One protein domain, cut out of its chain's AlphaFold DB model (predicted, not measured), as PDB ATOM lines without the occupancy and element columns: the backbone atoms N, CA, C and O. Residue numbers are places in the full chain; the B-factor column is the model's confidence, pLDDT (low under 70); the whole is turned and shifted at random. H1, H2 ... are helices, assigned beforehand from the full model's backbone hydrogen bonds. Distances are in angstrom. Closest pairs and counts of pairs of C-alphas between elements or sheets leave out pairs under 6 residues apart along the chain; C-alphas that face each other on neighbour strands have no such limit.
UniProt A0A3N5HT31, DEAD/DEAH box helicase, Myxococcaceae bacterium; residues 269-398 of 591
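This is residues 269 to 398 of the 591 residues of the protein "DEAD/DEAH box helicase" of Myxococcaceae bacterium (UniProt A0A3N5HT31). Ten short helices, H1 to H10, follow one another in a long zigzag row, each standing across the length of a rod that has H1 at one end and H10 at the other. Near the middle the row widens, with H5 and H6 between H4 and H7. The printed part has 130 residues with ten named helices, H1 to H10 in chain order, and no named strand; its class is all helix. It is loose, with a radius of gyration of the C-alphas of 19.0 A and spans of 64 by 23 by 17 A.

The longest helix, H10, residues 384 to 394, touches H9, residues 371 to 380, in a hairpin at a shallow tilt of 14 degrees, opposite ways; their closest C-alphas, Gly 375 and Ala 387, are 4.3 A apart. H9 also makes a hairpin with H8, residues 358 to 367, closest at the C-alphas of Ala 362 and Ala 374, 4.3 A. H8 touches H7, residues 345 to 354, closest at the C-alphas of Met 349 and Val 361, 5.6 A. H7, a hub with three touching helices, touches H6, residues 332 to 341, with C-alphas Leu 339 and Leu 348 closest at 6.0 A, and H5, residues 320 to 329, at a steep tilt of 42 degrees, the same way, with C-alphas Arg 324 and Leu 347 closest at 6.5 A. H5 and H6 are close but not clearly touching, at a shallow tilt of 32 degrees, only just short of steep. H4, residues 307 to 316, the other hub, touches H5, H6 and H3, residues 294 to 303; C-alphas Ala 298 and Ala 310 of H3 and H4 are closest at 4.2 A. H2, residues 281 to 290, touches H3, closest at the C-alphas of Ala 285 and Ala 297, 4.2 A, and H1, residues 269 to 277, closest at those of Ala 272 and Ala 284, 4.4 A. H2 to H7 form an up-and-down bundle, each helix running against the one before it. In H1 to H10 every O i to N i+4 pair is within hydrogen-bond range.

H10 is 15.0 A long and ends with C-alpha 394 at (-0.266, 9.788, 27.340). H5 measures 14.5 A, H2 14.4 A, and H6, H7 and H8 14.3 A each. H9 measures 14.2 A, H3 and H4 14.1 A each, and H1 12.2 A. H1 begins with C-alpha 269 at (11.143, -32.865, -0.087).

The two C-alphas farthest apart, those of Arg 278 and Met 397, are 64.7 A apart. The printed part has no cut, and each link between successive helices is tight. The mean pLDDT of the printed part is 97.4, and no printed residue is under 70.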
ATOM      1  N   LYS A 269      10.255 -32.665  -1.243       96.75
ATOM      2  CA  LYS A 269      11.143 -32.865  -0.087       96.75
ATOM      3  C   LYS A 269      12.371 -33.664  -0.489       96.75
ATOM      4  O   LYS A 269      13.482 -33.172  -0.331       96.75
ATOM      5  N   GLY A 270      12.173 -34.811  -1.138       95.94
ATOM      6  CA  GLY A 270      13.285 -35.596  -1.670       95.94
ATOM      7  C   GLY A 270      14.141 -34.808  -2.673       95.94
ATOM      8  O   GLY A 270      15.362 -34.960  -2.701       95.94
ATOM      9  N   GLN A 271      13.537 -33.918  -3.473       95.25
ATOM     10  CA  GLN A 271      14.296 -33.005  -4.340       95.25
ATOM     11  C   GLN A 271      15.150 -32.007  -3.548       95.25
ATOM     12  O   GLN A 271      16.288 -31.739  -3.939       95.25
ATOM     13  N   ALA A 272      14.621 -31.448  -2.457       96.19
ATOM     14  CA  ALA A 272      15.365 -30.539  -1.593       96.19
ATOM     15  C   ALA A 272      16.527 -31.259  -0.893       96.19
ATOM     16  O   ALA A 272      17.655 -30.770  -0.963       96.19
ATOM     17  N   ASP A 273      16.284 -32.448  -0.335       96.75
ATOM     18  CA  ASP A 273      17.301 -33.282   0.319       96.75
ATOM     19  C   ASP A 273      18.408 -33.685  -0.667       96.75
ATOM     20  O   ASP A 273      19.602 -33.620  -0.362       96.75
ATOM     21  N   PHE A 274      18.034 -34.035  -1.904       95.56
ATOM     22  CA  PHE A 274      18.996 -34.323  -2.966       95.56
ATOM     23  C   PHE A 274      19.869 -33.101  -3.287       95.56
ATOM     24  O   PHE A 274      21.091 -33.227  -3.404       95.56
ATOM     25  N   LEU A 275      19.275 -31.907  -3.394       95.62
ATOM     26  CA  LEU A 275      20.019 -30.663  -3.612       95.62
ATOM     27  C   LEU A 275      20.921 -30.310  -2.417       95.62
ATOM     28  O   LEU A 275      22.054 -29.869  -2.636       95.62
ATOM     29  N   GLU A 276      20.471 -30.541  -1.180       96.56
ATOM     30  CA  GLU A 276      21.272 -30.367   0.039       96.56
ATOM     31  C   GLU A 276      22.475 -31.323   0.049       96.56
ATOM     32  O   GLU A 276      23.607 -30.866   0.217       96.56
ATOM     33  N   SER A 277      22.272 -32.611  -0.257       96.50
ATOM     34  CA  SER A 277      23.344 -33.624  -0.312       96.50
ATOM     35  C   SER A 277      24.439 -33.304  -1.340       96.50
ATOM     36  O   SER A 277      25.590 -33.716  -1.200       96.50
ATOM     37  N   ARG A 278      24.096 -32.526  -2.374       95.94
ATOM     38  CA  ARG A 278      25.014 -32.048  -3.419       95.94
ATOM     39  C   ARG A 278      25.669 -30.705  -3.085       95.94
ATOM     40  O   ARG A 278      26.371 -30.154  -3.930       95.94
ATOM     41  N   GLY A 279      25.423 -30.150  -1.897       95.38
ATOM     42  CA  GLY A 279      25.939 -28.850  -1.463       95.38
ATOM     43  C   GLY A 279      25.237 -27.646  -2.102       95.38
ATOM     44  O   GLY A 279      25.678 -26.511  -1.925       95.38
ATOM     45  N   ARG A 280      24.126 -27.840  -2.829       95.25
ATOM     46  CA  ARG A 280      23.329 -26.755  -3.433       95.25
ATOM     47  C   ARG A 280      22.290 -26.216  -2.449       95.25
ATOM     48  O   ARG A 280      21.103 -26.109  -2.762       95.25
ATOM     49  N   THR A 281      22.750 -25.832  -1.263       97.19
ATOM     50  CA  THR A 281      21.907 -25.417  -0.129       97.19
ATOM     51  C   THR A 281      20.964 -24.257  -0.466       97.19
ATOM     52  O   THR A 281      19.800 -24.285  -0.083       97.19
ATOM     53  N   ARG A 282      21.394 -23.278  -1.278       97.12
ATOM     54  CA  ARG A 282      20.538 -22.150  -1.711       97.12
ATOM     55  C   ARG A 282      19.361 -22.569  -2.595       97.12
ATOM     56  O   ARG A 282      18.300 -21.951  -2.530       97.12
ATOM     57  N   ASP A 283      19.553 -23.564  -3.456       95.94
ATOM     58  CA  ASP A 283      18.492 -24.029  -4.353       95.94
ATOM     59  C   ASP A 283      17.500 -24.919  -3.602       95.94
ATOM     60  O   ASP A 283      16.294 -24.756  -3.784       95.94
ATOM     61  N   ALA A 284      17.998 -25.764  -2.691       97.06
ATOM     62  CA  ALA A 284      17.169 -26.494  -1.733       97.06
ATOM     63  C   ALA A 284      16.318 -25.526  -0.888       97.06
ATOM     64  O   ALA A 284      15.097 -25.666  -0.822       97.06
ATOM     65  N   ALA A 285      16.925 -24.463  -0.345       97.69
ATOM     66  CA  ALA A 285      16.229 -23.447   0.447       97.69
ATOM     67  C   ALA A 285      15.077 -22.769  -0.316       97.69
ATOM     68  O   ALA A 285      13.990 -22.587   0.226       97.69
ATOM     69  N   ARG A 286      15.280 -22.431  -1.597       97.81
ATOM     70  CA  ARG A 286      14.226 -21.852  -2.453       97.81
ATOM     71  C   ARG A 286      13.066 -22.813  -2.689       97.81
ATOM     72  O   ARG A 286      11.945 -22.351  -2.893       97.81
ATOM     73  N   LEU A 287      13.330 -24.118  -2.716       97.00
ATOM     74  CA  LEU A 287      12.279 -25.122  -2.837       97.00
ATOM     75  C   LEU A 287      11.448 -25.160  -1.548       97.00
ATOM     76  O   LEU A 287      10.231 -25.007  -1.619       97.00
ATOM     77  N   HIS A 288      12.096 -25.211  -0.380       97.81
ATOM     78  CA  HIS A 288      11.419 -25.114   0.919       97.81
ATOM     79  C   HIS A 288      10.594 -23.822   1.074       97.81
ATOM     80  O   HIS A 288       9.438 -23.884   1.495       97.81
ATOM     81  N   ASP A 289      11.135 -22.670   0.661       97.75
ATOM     82  CA  ASP A 289      10.456 -21.362   0.704       97.75
ATOM     83  C   ASP A 289       9.173 -21.349  -0.150       97.75
ATOM     84  O   ASP A 289       8.115 -20.905   0.297       97.75
ATOM     85  N   ARG A 290       9.213 -21.932  -1.359       97.88
ATOM     86  CA  ARG A 290       8.033 -22.055  -2.241       97.88
ATOM     87  C   ARG A 290       6.938 -22.950  -1.668       97.88
ATOM     88  O   ARG A 290       5.769 -22.739  -1.983       97.88
ATOM     89  N   HIS A 291       7.313 -23.944  -0.868       97.62
ATOM     90  CA  HIS A 291       6.392 -24.907  -0.266       97.62
ATOM     91  C   HIS A 291       5.991 -24.548   1.178       97.62
ATOM     92  O   HIS A 291       5.294 -25.327   1.824       97.62
ATOM     93  N   GLY A 292       6.387 -23.371   1.682       97.06
ATOM     94  CA  GLY A 292       5.999 -22.868   3.006       97.06
ATOM     95  C   GLY A 292       6.757 -23.490   4.185       97.06
ATOM     96  O   GLY A 292       6.399 -23.266   5.339       97.06
ATOM     97  N   SER A 293       7.816 -24.257   3.921       97.62
ATOM     98  CA  SER A 293       8.708 -24.835   4.934       97.62
ATOM     99  C   SER A 293       9.802 -23.814   5.288       97.62
ATOM    100  O   SER A 293      10.984 -23.959   4.988       97.62
ATOM    101  N   PHE A 294       9.379 -22.705   5.895       98.25
ATOM    102  CA  PHE A 294      10.238 -21.536   6.100       98.25
ATOM    103  C   PHE A 294      11.382 -21.760   7.106       98.25
ATOM    104  O   PHE A 294      12.444 -21.160   6.949       98.25
ATOM    105  N   ALA A 295      11.204 -22.639   8.100       97.81
ATOM    106  CA  ALA A 295      12.250 -22.968   9.075       97.81
ATOM    107  C   ALA A 295      13.445 -23.685   8.415       97.81
ATOM    108  O   ALA A 295      14.595 -23.271   8.576       97.81
ATOM    109  N   ASP A 296      13.170 -24.700   7.590       97.88
ATOM    110  CA  ASP A 296      14.205 -25.419   6.840       97.88
ATOM    111  C   ASP A 296      14.842 -24.518   5.775       97.88
ATOM    112  O   ASP A 296      16.063 -24.515   5.608       97.88
ATOM    113  N   ALA A 297      14.036 -23.681   5.108       98.12
ATOM    114  CA  ALA A 297      14.543 -22.676   4.178       98.12
ATOM    115  C   ALA A 297      15.527 -21.710   4.859       98.12
ATOM    116  O   ALA A 297      16.587 -21.431   4.299       98.12
ATOM    117  N   ALA A 298      15.216 -21.224   6.067       98.06
ATOM    118  CA  ALA A 298      16.096 -20.336   6.826       98.06
ATOM    119  C   ALA A 298      17.437 -21.009   7.160       98.06
ATOM    120  O   ALA A 298      18.485 -20.437   6.853       98.06
ATOM    121  N   ARG A 299      17.409 -22.249   7.681       98.06
ATOM    122  CA  ARG A 299      18.613 -23.057   7.966       98.06
ATOM    123  C   ARG A 299      19.484 -23.228   6.721       98.06
ATOM    124  O   ARG A 299      20.699 -23.042   6.774       98.06
ATOM    125  N   LEU A 300      18.870 -23.570   5.589       97.94
ATOM    126  CA  LEU A 300      19.577 -23.829   4.335       97.94
ATOM    127  C   LEU A 300      20.132 -22.551   3.686       97.94
ATOM    128  O   LEU A 300      21.236 -22.576   3.136       97.94
ATOM    129  N   PHE A 301      19.418 -21.422   3.762       98.25
ATOM    130  CA  PHE A 301      19.946 -20.131   3.312       98.25
ATOM    131  C   PHE A 301      21.122 -19.659   4.177       98.25
ATOM    132  O   PHE A 301      22.098 -19.153   3.619       98.25
ATOM    133  N   GLU A 302      21.060 -19.861   5.498       97.81
ATOM    134  CA  GLU A 302      22.160 -19.559   6.426       97.81
ATOM    135  C   GLU A 302      23.388 -20.428   6.116       97.81
ATOM    136  O   GLU A 302      24.475 -19.890   5.910       97.81
ATOM    137  N   ALA A 303      23.207 -21.742   5.933       97.69
ATOM    138  CA  ALA A 303      24.276 -22.652   5.505       97.69
ATOM    139  C   ALA A 303      24.861 -22.287   4.125       97.69
ATOM    140  O   ALA A 303      26.040 -22.501   3.857       97.69
ATOM    141  N   GLY A 304      24.045 -21.715   3.234       97.00
ATOM    142  CA  GLY A 304      24.472 -21.188   1.936       97.00
ATOM    143  C   GLY A 304      25.070 -19.775   1.974       97.00
ATOM    144  O   GLY A 304      25.394 -19.237   0.909       97.00
ATOM    145  N   GLY A 305      25.170 -19.140   3.146       97.12
ATOM    146  CA  GLY A 305      25.688 -17.780   3.330       97.12
ATOM    147  C   GLY A 305      24.808 -16.658   2.758       97.12
ATOM    148  O   GLY A 305      25.287 -15.540   2.588       97.12
ATOM    149  N   ASP A 306      23.542 -16.924   2.416       97.69
ATOM    150  CA  ASP A 306      22.585 -15.890   1.988       97.69
ATOM    151  C   ASP A 306      21.755 -15.407   3.186       97.69
ATOM    152  O   ASP A 306      20.582 -15.749   3.350       97.69
ATOM    153  N   LEU A 307      22.389 -14.593   4.035       98.25
ATOM    154  CA  LEU A 307      21.803 -14.122   5.293       98.25
ATOM    155  C   LEU A 307      20.512 -13.304   5.088       98.25
ATOM    156  O   LEU A 307      19.605 -13.363   5.915       98.25
ATOM    157  N   ARG A 308      20.379 -12.570   3.971       98.25
ATOM    158  CA  ARG A 308      19.170 -11.778   3.665       98.25
ATOM    159  C   ARG A 308      17.962 -12.674   3.411       98.25
ATOM    160  O   ARG A 308      16.865 -12.379   3.891       98.25
ATOM    161  N   SER A 309      18.149 -13.732   2.622       98.06
ATOM    162  CA  SER A 309      17.086 -14.703   2.347       98.06
ATOM    163  C   SER A 309      16.794 -15.561   3.578       98.06
ATOM    164  O   SER A 309      15.622 -15.799   3.863       98.06
ATOM    165  N   ALA A 310      17.824 -15.921   4.355       98.31
ATOM    166  CA  ALA A 310      17.669 -16.626   5.627       98.31
ATOM    167  C   ALA A 310      16.805 -15.832   6.614       98.31
ATOM    168  O   ALA A 310      15.836 -16.369   7.144       98.31
ATOM    169  N   LEU A 311      17.090 -14.536   6.799       98.19
ATOM    170  CA  LEU A 311      16.314 -13.675   7.691       98.19
ATOM    171  C   LEU A 311      14.860 -13.563   7.219       98.19
ATOM    172  O   LEU A 311      13.946 -13.707   8.021       98.19
ATOM    173  N   ARG A 312      14.620 -13.363   5.916       98.19
ATOM    174  CA  ARG A 312      13.251 -13.300   5.374       98.19
ATOM    175  C   ARG A 312      12.471 -14.590   5.646       98.19
ATOM    176  O   ARG A 312      11.315 -14.507   6.051       98.19
ATOM    177  N   ALA A 313      13.098 -15.748   5.439       98.06
ATOM    178  CA  ALA A 313      12.493 -17.044   5.722       98.06
ATOM    179  C   ALA A 313      12.236 -17.228   7.230       98.06
ATOM    180  O   ALA A 313      11.135 -17.608   7.611       98.06
ATOM    181  N   ALA A 314      13.179 -16.854   8.102       98.25
ATOM    182  CA  ALA A 314      12.992 -16.908   9.555       98.25
ATOM    183  C   ALA A 314      11.806 -16.043  10.027       98.25
ATOM    184  O   ALA A 314      10.992 -16.489  10.836       98.25
ATOM    185  N   LEU A 315      11.645 -14.838   9.465       97.75
ATOM    186  CA  LEU A 315      10.496 -13.971   9.754       97.75
ATOM    187  C   LEU A 315       9.173 -14.576   9.264       97.75
ATOM    188  O   LEU A 315       8.179 -14.530   9.984       97.75
ATOM    189  N   ALA A 316       9.160 -15.193   8.077       97.62
ATOM    190  CA  ALA A 316       7.985 -15.903   7.565       97.62
ATOM    191  C   ALA A 316       7.621 -17.130   8.428       97.62
ATOM    192  O   ALA A 316       6.440 -17.420   8.616       97.62
ATOM    193  N   ALA A 317       8.625 -17.803   9.002       97.50
ATOM    194  CA  ALA A 317       8.456 -18.890   9.970       97.50
ATOM    195  C   ALA A 317       8.013 -18.413  11.366       97.50
ATOM    196  O   ALA A 317       7.626 -19.244  12.185       97.50
ATOM    197  N   LYS A 318       8.072 -17.101  11.645       97.81
ATOM    198  CA  LYS A 318       7.929 -16.502  12.987       97.81
ATOM    199  C   LYS A 318       8.940 -17.048  14.008       97.81
ATOM    200  O   LYS A 318       8.647 -17.114  15.199       97.81
ATOM    201  N   ASP A 319      10.133 -17.421  13.547       97.69
ATOM    202  CA  ASP A 319      11.233 -17.847  14.410       97.69
ATOM    203  C   ASP A 319      12.023 -16.620  14.895       97.69
ATOM    204  O   ASP A 319      12.951 -16.131  14.239       97.69
ATOM    205  N   SER A 320      11.617 -16.089  16.051       97.44
ATOM    206  CA  SER A 320      12.232 -14.899  16.647       97.44
ATOM    207  C   SER A 320      13.686 -15.123  17.068       97.44
ATOM    208  O   SER A 320      14.467 -14.172  17.085       97.44
ATOM    209  N   GLU A 321      14.085 -16.351  17.411       97.38
ATOM    210  CA  GLU A 321      15.452 -16.646  17.850       97.38
ATOM    211  C   GLU A 321      16.421 -16.658  16.665       97.38
ATOM    212  O   GLU A 321      17.423 -15.932  16.681       97.38
ATOM    213  N   ALA A 322      16.075 -17.382  15.593       97.31
ATOM    214  CA  ALA A 322      16.834 -17.344  14.346       97.31
ATOM    215  C   ALA A 322      16.858 -15.924  13.758       97.31
ATOM    216  O   ALA A 322      17.911 -15.446  13.329       97.31
ATOM    217  N   GLY A 323      15.729 -15.208  13.820       97.62
ATOM    218  CA  GLY A 323      15.633 -13.804  13.425       97.62
ATOM    219  C   GLY A 323      16.623 -12.899  14.169       97.62
ATOM    220  O   GLY A 323      17.338 -12.132  13.523       97.62
ATOM    221  N   ARG A 324      16.733 -13.017  15.504       97.56
ATOM    222  CA  ARG A 324      17.706 -12.257  16.325       97.56
ATOM    223  C   ARG A 324      19.150 -12.556  15.950       97.56
ATOM    224  O   ARG A 324      19.950 -11.626  15.792       97.56
ATOM    225  N   ARG A 325      19.486 -13.843  15.814       97.62
ATOM    226  CA  ARG A 325      20.839 -14.282  15.447       97.62
ATOM    227  C   ARG A 325      21.233 -13.721  14.084       97.62
ATOM    228  O   ARG A 325      22.268 -13.067  13.974       97.62
ATOM    229  N   LEU A 326      20.384 -13.916  13.075       97.81
ATOM    230  CA  LEU A 326      20.633 -13.468  11.705       97.81
ATOM    231  C   LEU A 326      20.681 -11.938  11.606       97.81
ATOM    232  O   LEU A 326      21.589 -11.402  10.980       97.81
ATOM    233  N   ALA A 327      19.777 -11.214  12.274       97.75
ATOM    234  CA  ALA A 327      19.774  -9.749  12.263       97.75
ATOM    235  C   ALA A 327      21.066  -9.135  12.831       97.75
ATOM    236  O   ALA A 327      21.466  -8.062  12.388       97.75
ATOM    237  N   THR A 328      21.734  -9.819  13.767       96.94
ATOM    238  CA  THR A 328      23.020  -9.374  14.337       96.94
ATOM    239  C   THR A 328      24.192  -9.581  13.366       96.94
ATOM    240  O   THR A 328      25.194  -8.878  13.458       96.94
ATOM    241  N   GLN A 329      24.077 -10.523  12.422       97.44
ATOM    242  CA  GLN A 329      25.117 -10.815  11.428       97.44
ATOM    243  C   GLN A 329      25.019  -9.934  10.170       97.44
ATOM    244  O   GLN A 329      26.003  -9.789   9.446       97.44
ATOM    245  N   LEU A 330      23.845  -9.359   9.875       97.25
ATOM    246  CA  LEU A 330      23.670  -8.444   8.745       97.25
ATOM    247  C   LEU A 330      24.102  -7.006   9.090       97.25
ATOM    248  O   LEU A 330      23.961  -6.571  10.234       97.25
ATOM    249  N   PRO A 331      24.508  -6.202   8.086       96.56
ATOM    250  CA  PRO A 331      24.633  -4.760   8.250       96.56
ATOM    251  C   PRO A 331      23.314  -4.147   8.759       96.56
ATOM    252  O   PRO A 331      22.241  -4.487   8.244       96.56
ATOM    253  N   PRO A 332      23.357  -3.198   9.714       94.06
ATOM    254  CA  PRO A 332      22.165  -2.720  10.413       94.06
ATOM    255  C   PRO A 332      21.131  -2.094   9.471       94.06
ATOM    256  O   PRO A 332      19.937  -2.295   9.670       94.06
ATOM    257  N   GLY A 333      21.557  -1.390   8.417       95.56
ATOM    258  CA  GLY A 333      20.632  -0.806   7.438       95.56
ATOM    259  C   GLY A 333      19.852  -1.856   6.638       95.56
ATOM    260  O   GLY A 333      18.672  -1.678   6.352       95.56
ATOM    261  N   GLU A 334      20.475  -2.991   6.316       97.44
ATOM    262  CA  GLU A 334      19.810  -4.065   5.573       97.44
ATOM    263  C   GLU A 334      18.859  -4.852   6.467       97.44
ATOM    264  O   GLU A 334      17.711  -5.083   6.078       97.44
ATOM    265  N   ALA A 335      19.317  -5.199   7.675       97.50
ATOM    266  CA  ALA A 335      18.503  -5.861   8.688       97.50
ATOM    267  C   ALA A 335      17.224  -5.059   8.968       97.50
ATOM    268  O   ALA A 335      16.136  -5.624   8.944       97.50
ATOM    269  N   GLN A 336      17.332  -3.734   9.112       96.94
ATOM    270  CA  GLN A 336      16.186  -2.843   9.311       96.94
ATOM    271  C   GLN A 336      15.153  -2.949   8.198       96.94
ATOM    272  O   GLN A 336      13.993  -3.249   8.465       96.94
ATOM    273  N   THR A 337      15.573  -2.784   6.941       97.38
ATOM    274  CA  THR A 337      14.631  -2.844   5.814       97.38
ATOM    275  C   THR A 337      13.940  -4.202   5.688       97.38
ATOM    276  O   THR A 337      12.819  -4.274   5.186       97.38
ATOM    277  N   LEU A 338      14.599  -5.289   6.103       97.75
ATOM    278  CA  LEU A 338      14.022  -6.632   6.095       97.75
ATOM    279  C   LEU A 338      13.056  -6.842   7.265       97.75
ATOM    280  O   LEU A 338      11.972  -7.376   7.044       97.75
ATOM    281  N   LEU A 339      13.408  -6.378   8.467       97.62
ATOM    282  CA  LEU A 339      12.558  -6.448   9.658       97.62
ATOM    283  C   LEU A 339      11.289  -5.596   9.506       97.62
ATOM    284  O   LEU A 339      10.206  -6.068   9.837       97.62
ATOM    285  N   GLU A 340      11.389  -4.394   8.930       96.44
ATOM    286  CA  GLU A 340      10.230  -3.543   8.620       96.44
ATOM    287  C   GLU A 340       9.287  -4.200   7.607       96.44
ATOM    288  O   GLU A 340       8.069  -4.176   7.781       96.44
ATOM    289  N   LYS A 341       9.839  -4.817   6.551       97.38
ATOM    290  CA  LYS A 341       9.051  -5.540   5.536       97.38
ATOM    291  C   LYS A 341       8.391  -6.798   6.087       97.38
ATOM    292  O   LYS A 341       7.326  -7.169   5.608       97.38
ATOM    293  N   GLY A 342       9.042  -7.461   7.039       96.69
ATOM    294  CA  GLY A 342       8.500  -8.617   7.746       96.69
ATOM    295  C   GLY A 342       7.603  -8.255   8.930       96.69
ATOM    296  O   GLY A 342       7.205  -9.161   9.650       96.69
ATOM    297  N   GLU A 343       7.327  -6.962   9.158       96.44
ATOM    298  CA  GLU A 343       6.549  -6.443  10.296       96.44
ATOM    299  C   GLU A 343       7.050  -6.935  11.671       96.44
ATOM    300  O   GLU A 343       6.302  -7.006  12.647       96.44
ATOM    301  N   ALA A 344       8.344  -7.249  11.772       97.06
ATOM    302  CA  ALA A 344       8.988  -7.783  12.967       97.06
ATOM    303  C   ALA A 344       9.446  -6.648  13.899       97.06
ATOM    304  O   ALA A 344      10.641  -6.444  14.134       97.06
ATOM    305  N   TRP A 345       8.479  -5.876  14.403       96.69
ATOM    306  CA  TRP A 345       8.723  -4.636  15.149       96.69
ATOM    307  C   TRP A 345       9.493  -4.845  16.460       96.69
ATOM    308  O   TRP A 345      10.299  -3.993  16.820       96.69
ATOM    309  N   GLU A 346       9.308  -5.975  17.147       96.12
ATOM    310  CA  GLU A 346      10.026  -6.300  18.393       96.12
ATOM    311  C   GLU A 346      11.534  -6.451  18.163       96.12
ATOM    312  O   GLU A 346      12.343  -5.791  18.815       96.12
ATOM    313  N   LEU A 347      11.910  -7.249  17.162       96.88
ATOM    314  CA  LEU A 347      13.303  -7.449  16.761       96.88
ATOM    315  C   LEU A 347      13.940  -6.150  16.263       96.88
ATOM    316  O   LEU A 347      15.108  -5.873  16.539       96.88
ATOM    317  N   LEU A 348      13.160  -5.341  15.544       97.12
ATOM    318  CA  LEU A 348      13.595  -4.029  15.086       97.12
ATOM    319  C   LEU A 348      13.884  -3.099  16.275       97.12
ATOM    320  O   LEU A 348      14.932  -2.453  16.296       97.12
ATOM    321  N   MET A 349      13.007  -3.067  17.284       97.44
ATOM    322  CA  MET A 349      13.219  -2.293  18.511       97.44
ATOM    323  C   MET A 349      14.475  -2.752  19.259       97.44
ATOM    324  O   MET A 349      15.306  -1.909  19.594       97.44
ATOM    325  N   GLU A 350      14.676  -4.059  19.459       96.62
ATOM    326  CA  GLU A 350      15.891  -4.587  20.099       96.62
ATOM    327  C   GLU A 350      17.172  -4.156  19.362       96.62
ATOM    328  O   GLU A 350      18.149  -3.739  19.992       96.62
ATOM    329  N   LEU A 351      17.171  -4.207  18.024       96.75
ATOM    330  CA  LEU A 351      18.298  -3.769  17.195       96.75
ATOM    331  C   LEU A 351      18.574  -2.262  17.355       96.75
ATOM    332  O   LEU A 351      19.731  -1.832  17.418       96.75
ATOM    333  N   HIS A 352      17.527  -1.439  17.440       97.38
ATOM    334  CA  HIS A 352      17.673  -0.004  17.682       97.38
ATOM    335  C   HIS A 352      18.186   0.311  19.089       97.38
ATOM    336  O   HIS A 352      19.072   1.155  19.219       97.38
ATOM    337  N   VAL A 353      17.711  -0.402  20.115       97.25
ATOM    338  CA  VAL A 353      18.203  -0.268  21.496       97.25
ATOM    339  C   VAL A 353      19.687  -0.630  21.575       97.25
ATOM    340  O   VAL A 353      20.472   0.157  22.097       97.25
ATOM    341  N   LYS A 354      20.104  -1.758  20.980       96.06
ATOM    342  CA  LYS A 354      21.522  -2.167  20.932       96.06
ATOM    343  C   LYS A 354      22.414  -1.171  20.189       96.06
ATOM    344  O   LYS A 354      23.585  -1.046  20.515       96.06
ATOM    345  N   SER A 355      21.866  -0.463  19.200       95.88
ATOM    346  CA  SER A 355      22.595   0.574  18.455       95.88
ATOM    347  C   SER A 355      22.485   1.978  19.063       95.88
ATOM    348  O   SER A 355      22.966   2.928  18.451       95.88
ATOM    349  N   GLY A 356      21.845   2.137  20.230       96.56
ATOM    350  CA  GLY A 356      21.679   3.431  20.901       96.56
ATOM    351  C   GLY A 356      20.765   4.425  20.170       96.56
ATOM    352  O   GLY A 356      20.720   5.601  20.522       96.56
ATOM    353  N   ARG A 357      20.015   3.981  19.154       97.19
ATOM    354  CA  ARG A 357      19.124   4.825  18.336       97.19
ATOM    355  C   ARG A 357      17.730   4.915  18.950       97.19
ATOM    356  O   ARG A 357      16.751   4.423  18.385       97.19
ATOM    357  N   PHE A 358      17.649   5.512  20.137       98.25
ATOM    358  CA  PHE A 358      16.413   5.617  20.924       98.25
ATOM    359  C   PHE A 358      15.318   6.459  20.259       98.25
ATOM    360  O   PHE A 358      14.137   6.287  20.544       98.25
ATOM    361  N   ASP A 359      15.685   7.335  19.335       98.19
ATOM    362  CA  ASP A 359      14.757   8.132  18.550       98.19
ATOM    363  C   ASP A 359      13.938   7.311  17.550       98.19
ATOM    364  O   ASP A 359      12.759   7.597  17.354       98.19
ATOM    365  N   GLU A 360      14.509   6.265  16.952       97.50
ATOM    366  CA  GLU A 360      13.730   5.339  16.121       97.50
ATOM    367  C   GLU A 360      12.854   4.413  16.980       97.50
ATOM    368  O   GLU A 360      11.701   4.157  16.631       97.50
ATOM    369  N   VAL A 361      13.347   3.990  18.155       97.94
ATOM    370  CA  VAL A 361      12.549   3.230  19.140       97.94
ATOM    371  C   VAL A 361      11.307   4.022  19.555       97.94
ATOM    372  O   VAL A 361      10.200   3.487  19.558       97.94
ATOM    373  N   ALA A 362      11.467   5.314  19.846       98.12
ATOM    374  CA  ALA A 362      10.359   6.177  20.233       98.12
ATOM    375  C   ALA A 362       9.289   6.285  19.132       98.12
ATOM    376  O   ALA A 362       8.099   6.174  19.424       98.12
ATOM    377  N   LYS A 363       9.685   6.412  17.856       97.50
ATOM    378  CA  LYS A 363       8.738   6.419  16.722       97.50
ATOM    379  C   LYS A 363       7.979   5.098  16.583       97.50
ATOM    380  O   LYS A 363       6.796   5.111  16.241       97.50
ATOM    381  N   LEU A 364       8.636   3.963  16.841       97.00
ATOM    382  CA  LEU A 364       7.979   2.652  16.842       97.00
ATOM    383  C   LEU A 364       6.926   2.564  17.957       97.00
ATOM    384  O   LEU A 364       5.798   2.147  17.685       97.00
ATOM    385  N   TYR A 365       7.232   3.059  19.161       98.06
ATOM    386  CA  TYR A 365       6.253   3.167  20.248       98.06
ATOM    387  C   TYR A 365       5.099   4.130  19.930       98.06
ATOM    388  O   TYR A 365       3.941   3.803  20.189       98.06
ATOM    389  N   GLU A 366       5.367   5.280  19.301       97.69
ATOM    390  CA  GLU A 366       4.311   6.204  18.853       97.69
ATOM    391  C   GLU A 366       3.386   5.552  17.819       97.69
ATOM    392  O   GLU A 366       2.163   5.700  17.902       97.69
ATOM    393  N   ARG A 367       3.940   4.777  16.875       96.88
ATOM    394  CA  ARG A 367       3.153   4.012  15.896       96.88
ATOM    395  C   ARG A 367       2.269   2.965  16.575       96.88
ATOM    396  O   ARG A 367       1.127   2.778  16.156       96.88
ATOM    397  N   ALA A 368       2.771   2.330  17.634       96.44
ATOM    398  CA  ALA A 368       2.020   1.401  18.478       96.44
ATOM    399  C   ALA A 368       1.063   2.096  19.473       96.44
ATOM    400  O   ALA A 368       0.335   1.413  20.189       96.44
ATOM    401  N   ARG A 369       1.028   3.440  19.508       97.50
ATOM    402  CA  ARG A 369       0.252   4.271  20.452       97.50
ATOM    403  C   ARG A 369       0.614   4.061  21.932       97.50
ATOM    404  O   ARG A 369      -0.188   4.378  22.807       97.50
ATOM    405  N   GLN A 370       1.821   3.576  22.215       97.88
ATOM    406  CA  GLN A 370       2.380   3.434  23.564       97.88
ATOM    407  C   GLN A 370       3.166   4.701  23.926       97.88
ATOM    408  O   GLN A 370       4.395   4.751  23.862       97.88
ATOM    409  N   PHE A 371       2.438   5.785  24.199       98.31
ATOM    410  CA  PHE A 371       3.025   7.121  24.343       98.31
ATOM    411  C   PHE A 371       3.876   7.304  25.612       98.31
ATOM    412  O   PHE A 371       4.778   8.138  25.622       98.31
ATOM    413  N   ASP A 372       3.629   6.514  26.653       98.06
ATOM    414  CA  ASP A 372       4.418   6.445  27.887       98.06
ATOM    415  C   ASP A 372       5.844   5.931  27.621       98.06
ATOM    416  O   ASP A 372       6.830   6.591  27.965       98.06
ATOM    417  N   GLN A 373       5.962   4.800  26.916       98.12
ATOM    418  CA  GLN A 373       7.247   4.211  26.531       98.12
ATOM    419  C   GLN A 373       7.964   5.064  25.480       98.12
ATOM    420  O   GLN A 373       9.186   5.233  25.539       98.12
ATOM    421  N   ALA A 374       7.209   5.666  24.552       98.19
ATOM    422  CA  ALA A 374       7.755   6.633  23.604       98.19
ATOM    423  C   ALA A 374       8.377   7.841  24.322       98.19
ATOM    424  O   ALA A 374       9.467   8.272  23.949       98.19
ATOM    425  N   GLY A 375       7.719   8.359  25.367       98.06
ATOM    426  CA  GLY A 375       8.240   9.440  26.204       98.06
ATOM    427  C   GLY A 375       9.602   9.098  26.811       98.06
ATOM    428  O   GLY A 375      10.557   9.852  26.622       98.06
ATOM    429  N   LEU A 376       9.730   7.915  27.421       98.12
ATOM    430  CA  LEU A 376      10.991   7.439  28.011       98.12
ATOM    431  C   LEU A 376      12.099   7.273  26.962       98.12
ATOM    432  O   LEU A 376      13.258   7.621  27.200       98.12
ATOM    433  N   ALA A 377      11.760   6.750  25.783       98.19
ATOM    434  CA  ALA A 377      12.711   6.610  24.686       98.19
ATOM    435  C   ALA A 377      13.180   7.982  24.158       98.19
ATOM    436  O   ALA A 377      14.374   8.174  23.921       98.19
ATOM    437  N   TRP A 378      12.282   8.967  24.046       98.50
ATOM    438  CA  TRP A 378      12.642  10.339  23.671       98.50
ATOM    439  C   TRP A 378      13.504  11.047  24.726       98.50
ATOM    440  O   TRP A 378      14.426  11.777  24.351       98.50
ATOM    441  N   GLU A 379      13.250  10.820  26.021       97.94
ATOM    442  CA  GLU A 379      14.100  11.318  27.111       97.94
ATOM    443  C   GLU A 379      15.530  10.767  26.983       97.94
ATOM    444  O   GLU A 379      16.487  11.546  26.976       97.94
ATOM    445  N   ARG A 380      15.679   9.448  26.780       97.94
ATOM    446  CA  ARG A 380      16.987   8.793  26.558       97.94
ATOM    447  C   ARG A 380      17.694   9.287  25.298       97.94
ATOM    448  O   ARG A 380      18.912   9.418  25.295       97.94
ATOM    449  N   ALA A 381      16.943   9.615  24.248       97.56
ATOM    450  CA  ALA A 381      17.478  10.242  23.039       97.56
ATOM    451  C   ALA A 381      17.893  11.716  23.243       97.56
ATOM    452  O   ALA A 381      18.389  12.351  22.313       97.56
ATOM    453  N   GLY A 382      17.628  12.303  24.416       96.75
ATOM    454  CA  GLY A 382      17.894  13.706  24.726       96.75
ATOM    455  C   GLY A 382      16.945  14.702  24.048       96.75
ATOM    456  O   GLY A 382      17.151  15.911  24.163       96.75
ATOM    457  N   LYS A 383      15.894  14.226  23.370       98.12
ATOM    458  CA  LYS A 383      14.924  15.037  22.615       98.12
ATOM    459  C   LYS A 383      13.727  15.406  23.502       98.12
ATOM    460  O   LYS A 383      12.608  14.940  23.292       98.12
ATOM    461  N   LEU A 384      13.967  16.271  24.491       98.00
ATOM    462  CA  LEU A 384      13.007  16.602  25.557       98.00
ATOM    463  C   LEU A 384      11.672  17.166  25.042       98.00
ATOM    464  O   LEU A 384      10.614  16.760  25.513       98.00
ATOM    465  N   SER A 385      11.678  18.009  24.007       97.00
ATOM    466  CA  SER A 385      10.432  18.561  23.455       97.00
ATOM    467  C   SER A 385       9.542  17.487  22.802       97.00
ATOM    468  O   SER A 385       8.317  17.621  22.793       97.00
ATOM    469  N   ALA A 386      10.133  16.417  22.251       98.00
ATOM    470  CA  ALA A 386       9.389  15.272  21.720       98.00
ATOM    471  C   ALA A 386       8.867  14.377  22.852       98.00
ATOM    472  O   ALA A 386       7.700  13.988  22.822       98.00
ATOM    473  N   ALA A 387       9.684  14.148  23.888       98.38
ATOM    474  CA  ALA A 387       9.270  13.431  25.095       98.38
ATOM    475  C   ALA A 387       8.056  14.095  25.755       98.38
ATOM    476  O   ALA A 387       7.061  13.431  26.033       98.38
ATOM    477  N   ARG A 388       8.085  15.426  25.908       98.00
ATOM    478  CA  ARG A 388       6.977  16.206  26.473       98.00
ATOM    479  C   ARG A 388       5.675  15.994  25.701       98.00
ATOM    480  O   ARG A 388       4.657  15.670  26.299       98.00
ATOM    481  N   LYS A 389       5.720  16.093  24.366       98.19
ATOM    482  CA  LYS A 389       4.555  15.848  23.494       98.19
ATOM    483  C   LYS A 389       4.038  14.411  23.601       98.19
ATOM    484  O   LYS A 389       2.832  14.193  23.506       98.19
ATOM    485  N   ALA A 390       4.924  13.429  23.762       98.25
ATOM    486  CA  ALA A 390       4.526  12.041  23.971       98.25
ATOM    487  C   ALA A 390       3.804  11.873  25.322       98.25
ATOM    488  O   ALA A 390       2.689  11.356  25.344       98.25
ATOM    489  N   TYR A 391       4.345  12.413  26.418       98.44
ATOM    490  CA  TYR A 391       3.678  12.366  27.726       98.44
ATOM    491  C   TYR A 391       2.358  13.148  27.772       98.44
ATOM    492  O   TYR A 391       1.396  12.675  28.372       98.44
ATOM    493  N   GLU A 392       2.258  14.285  27.078       97.69
ATOM    494  CA  GLU A 392       0.996  15.025  26.918       97.69
ATOM    495  C   GLU A 392      -0.076  14.152  26.242       97.69
ATOM    496  O   GLU A 392      -1.225  14.111  26.687       97.69
ATOM    497  N   ARG A 393       0.297  13.383  25.207       98.12
ATOM    498  CA  ARG A 393      -0.612  12.418  24.559       98.12
ATOM    499  C   ARG A 393      -0.963  11.238  25.463       98.12
ATOM    500  O   ARG A 393      -2.093  10.760  25.398       98.12
ATOM    501  N   ALA A 394      -0.029  10.796  26.306       98.19
ATOM    502  CA  ALA A 394      -0.266   9.788  27.340       98.19
ATOM    503  C   ALA A 394      -1.122  10.308  28.512       98.19
ATOM    504  O   ALA A 394      -1.611   9.503  29.301       98.19
ATOM    505  N   ARG A 395      -1.321  11.633  28.621       98.12
ATOM    506  CA  ARG A 395      -1.942  12.327  29.765       98.12
ATOM    507  C   ARG A 395      -1.185  12.144  31.090       98.12
ATOM    508  O   ARG A 395      -1.769  12.316  32.156       98.12
ATOM    509  N   ASP A 396       0.113  11.848  31.030       98.25
ATOM    510  CA  ASP A 396       0.987  11.783  32.207       98.25
ATOM    511  C   ASP A 396       1.577  13.170  32.504       98.25
ATOM    512  O   ASP A 396       2.703  13.498  32.122       98.25
ATOM    513  N   MET A 397       0.784  14.011  33.175       97.50
ATOM    514  CA  MET A 397       1.172  15.392  33.489       97.50
ATOM    515  C   MET A 397       2.376  15.475  34.439       97.50
ATOM    516  O   MET A 397       3.137  16.439  34.369       97.50
ATOM    517  N   ALA A 398       2.594  14.457  35.280       97.94
ATOM    518  CA  ALA A 398       3.742  14.414  36.182       97.94
ATOM    519  C   ALA A 398       5.052  14.269  35.393       97.94
ATOM    520  O   ALA A 398       6.010  15.012  35.625       97.94
TER     521      ALA A 398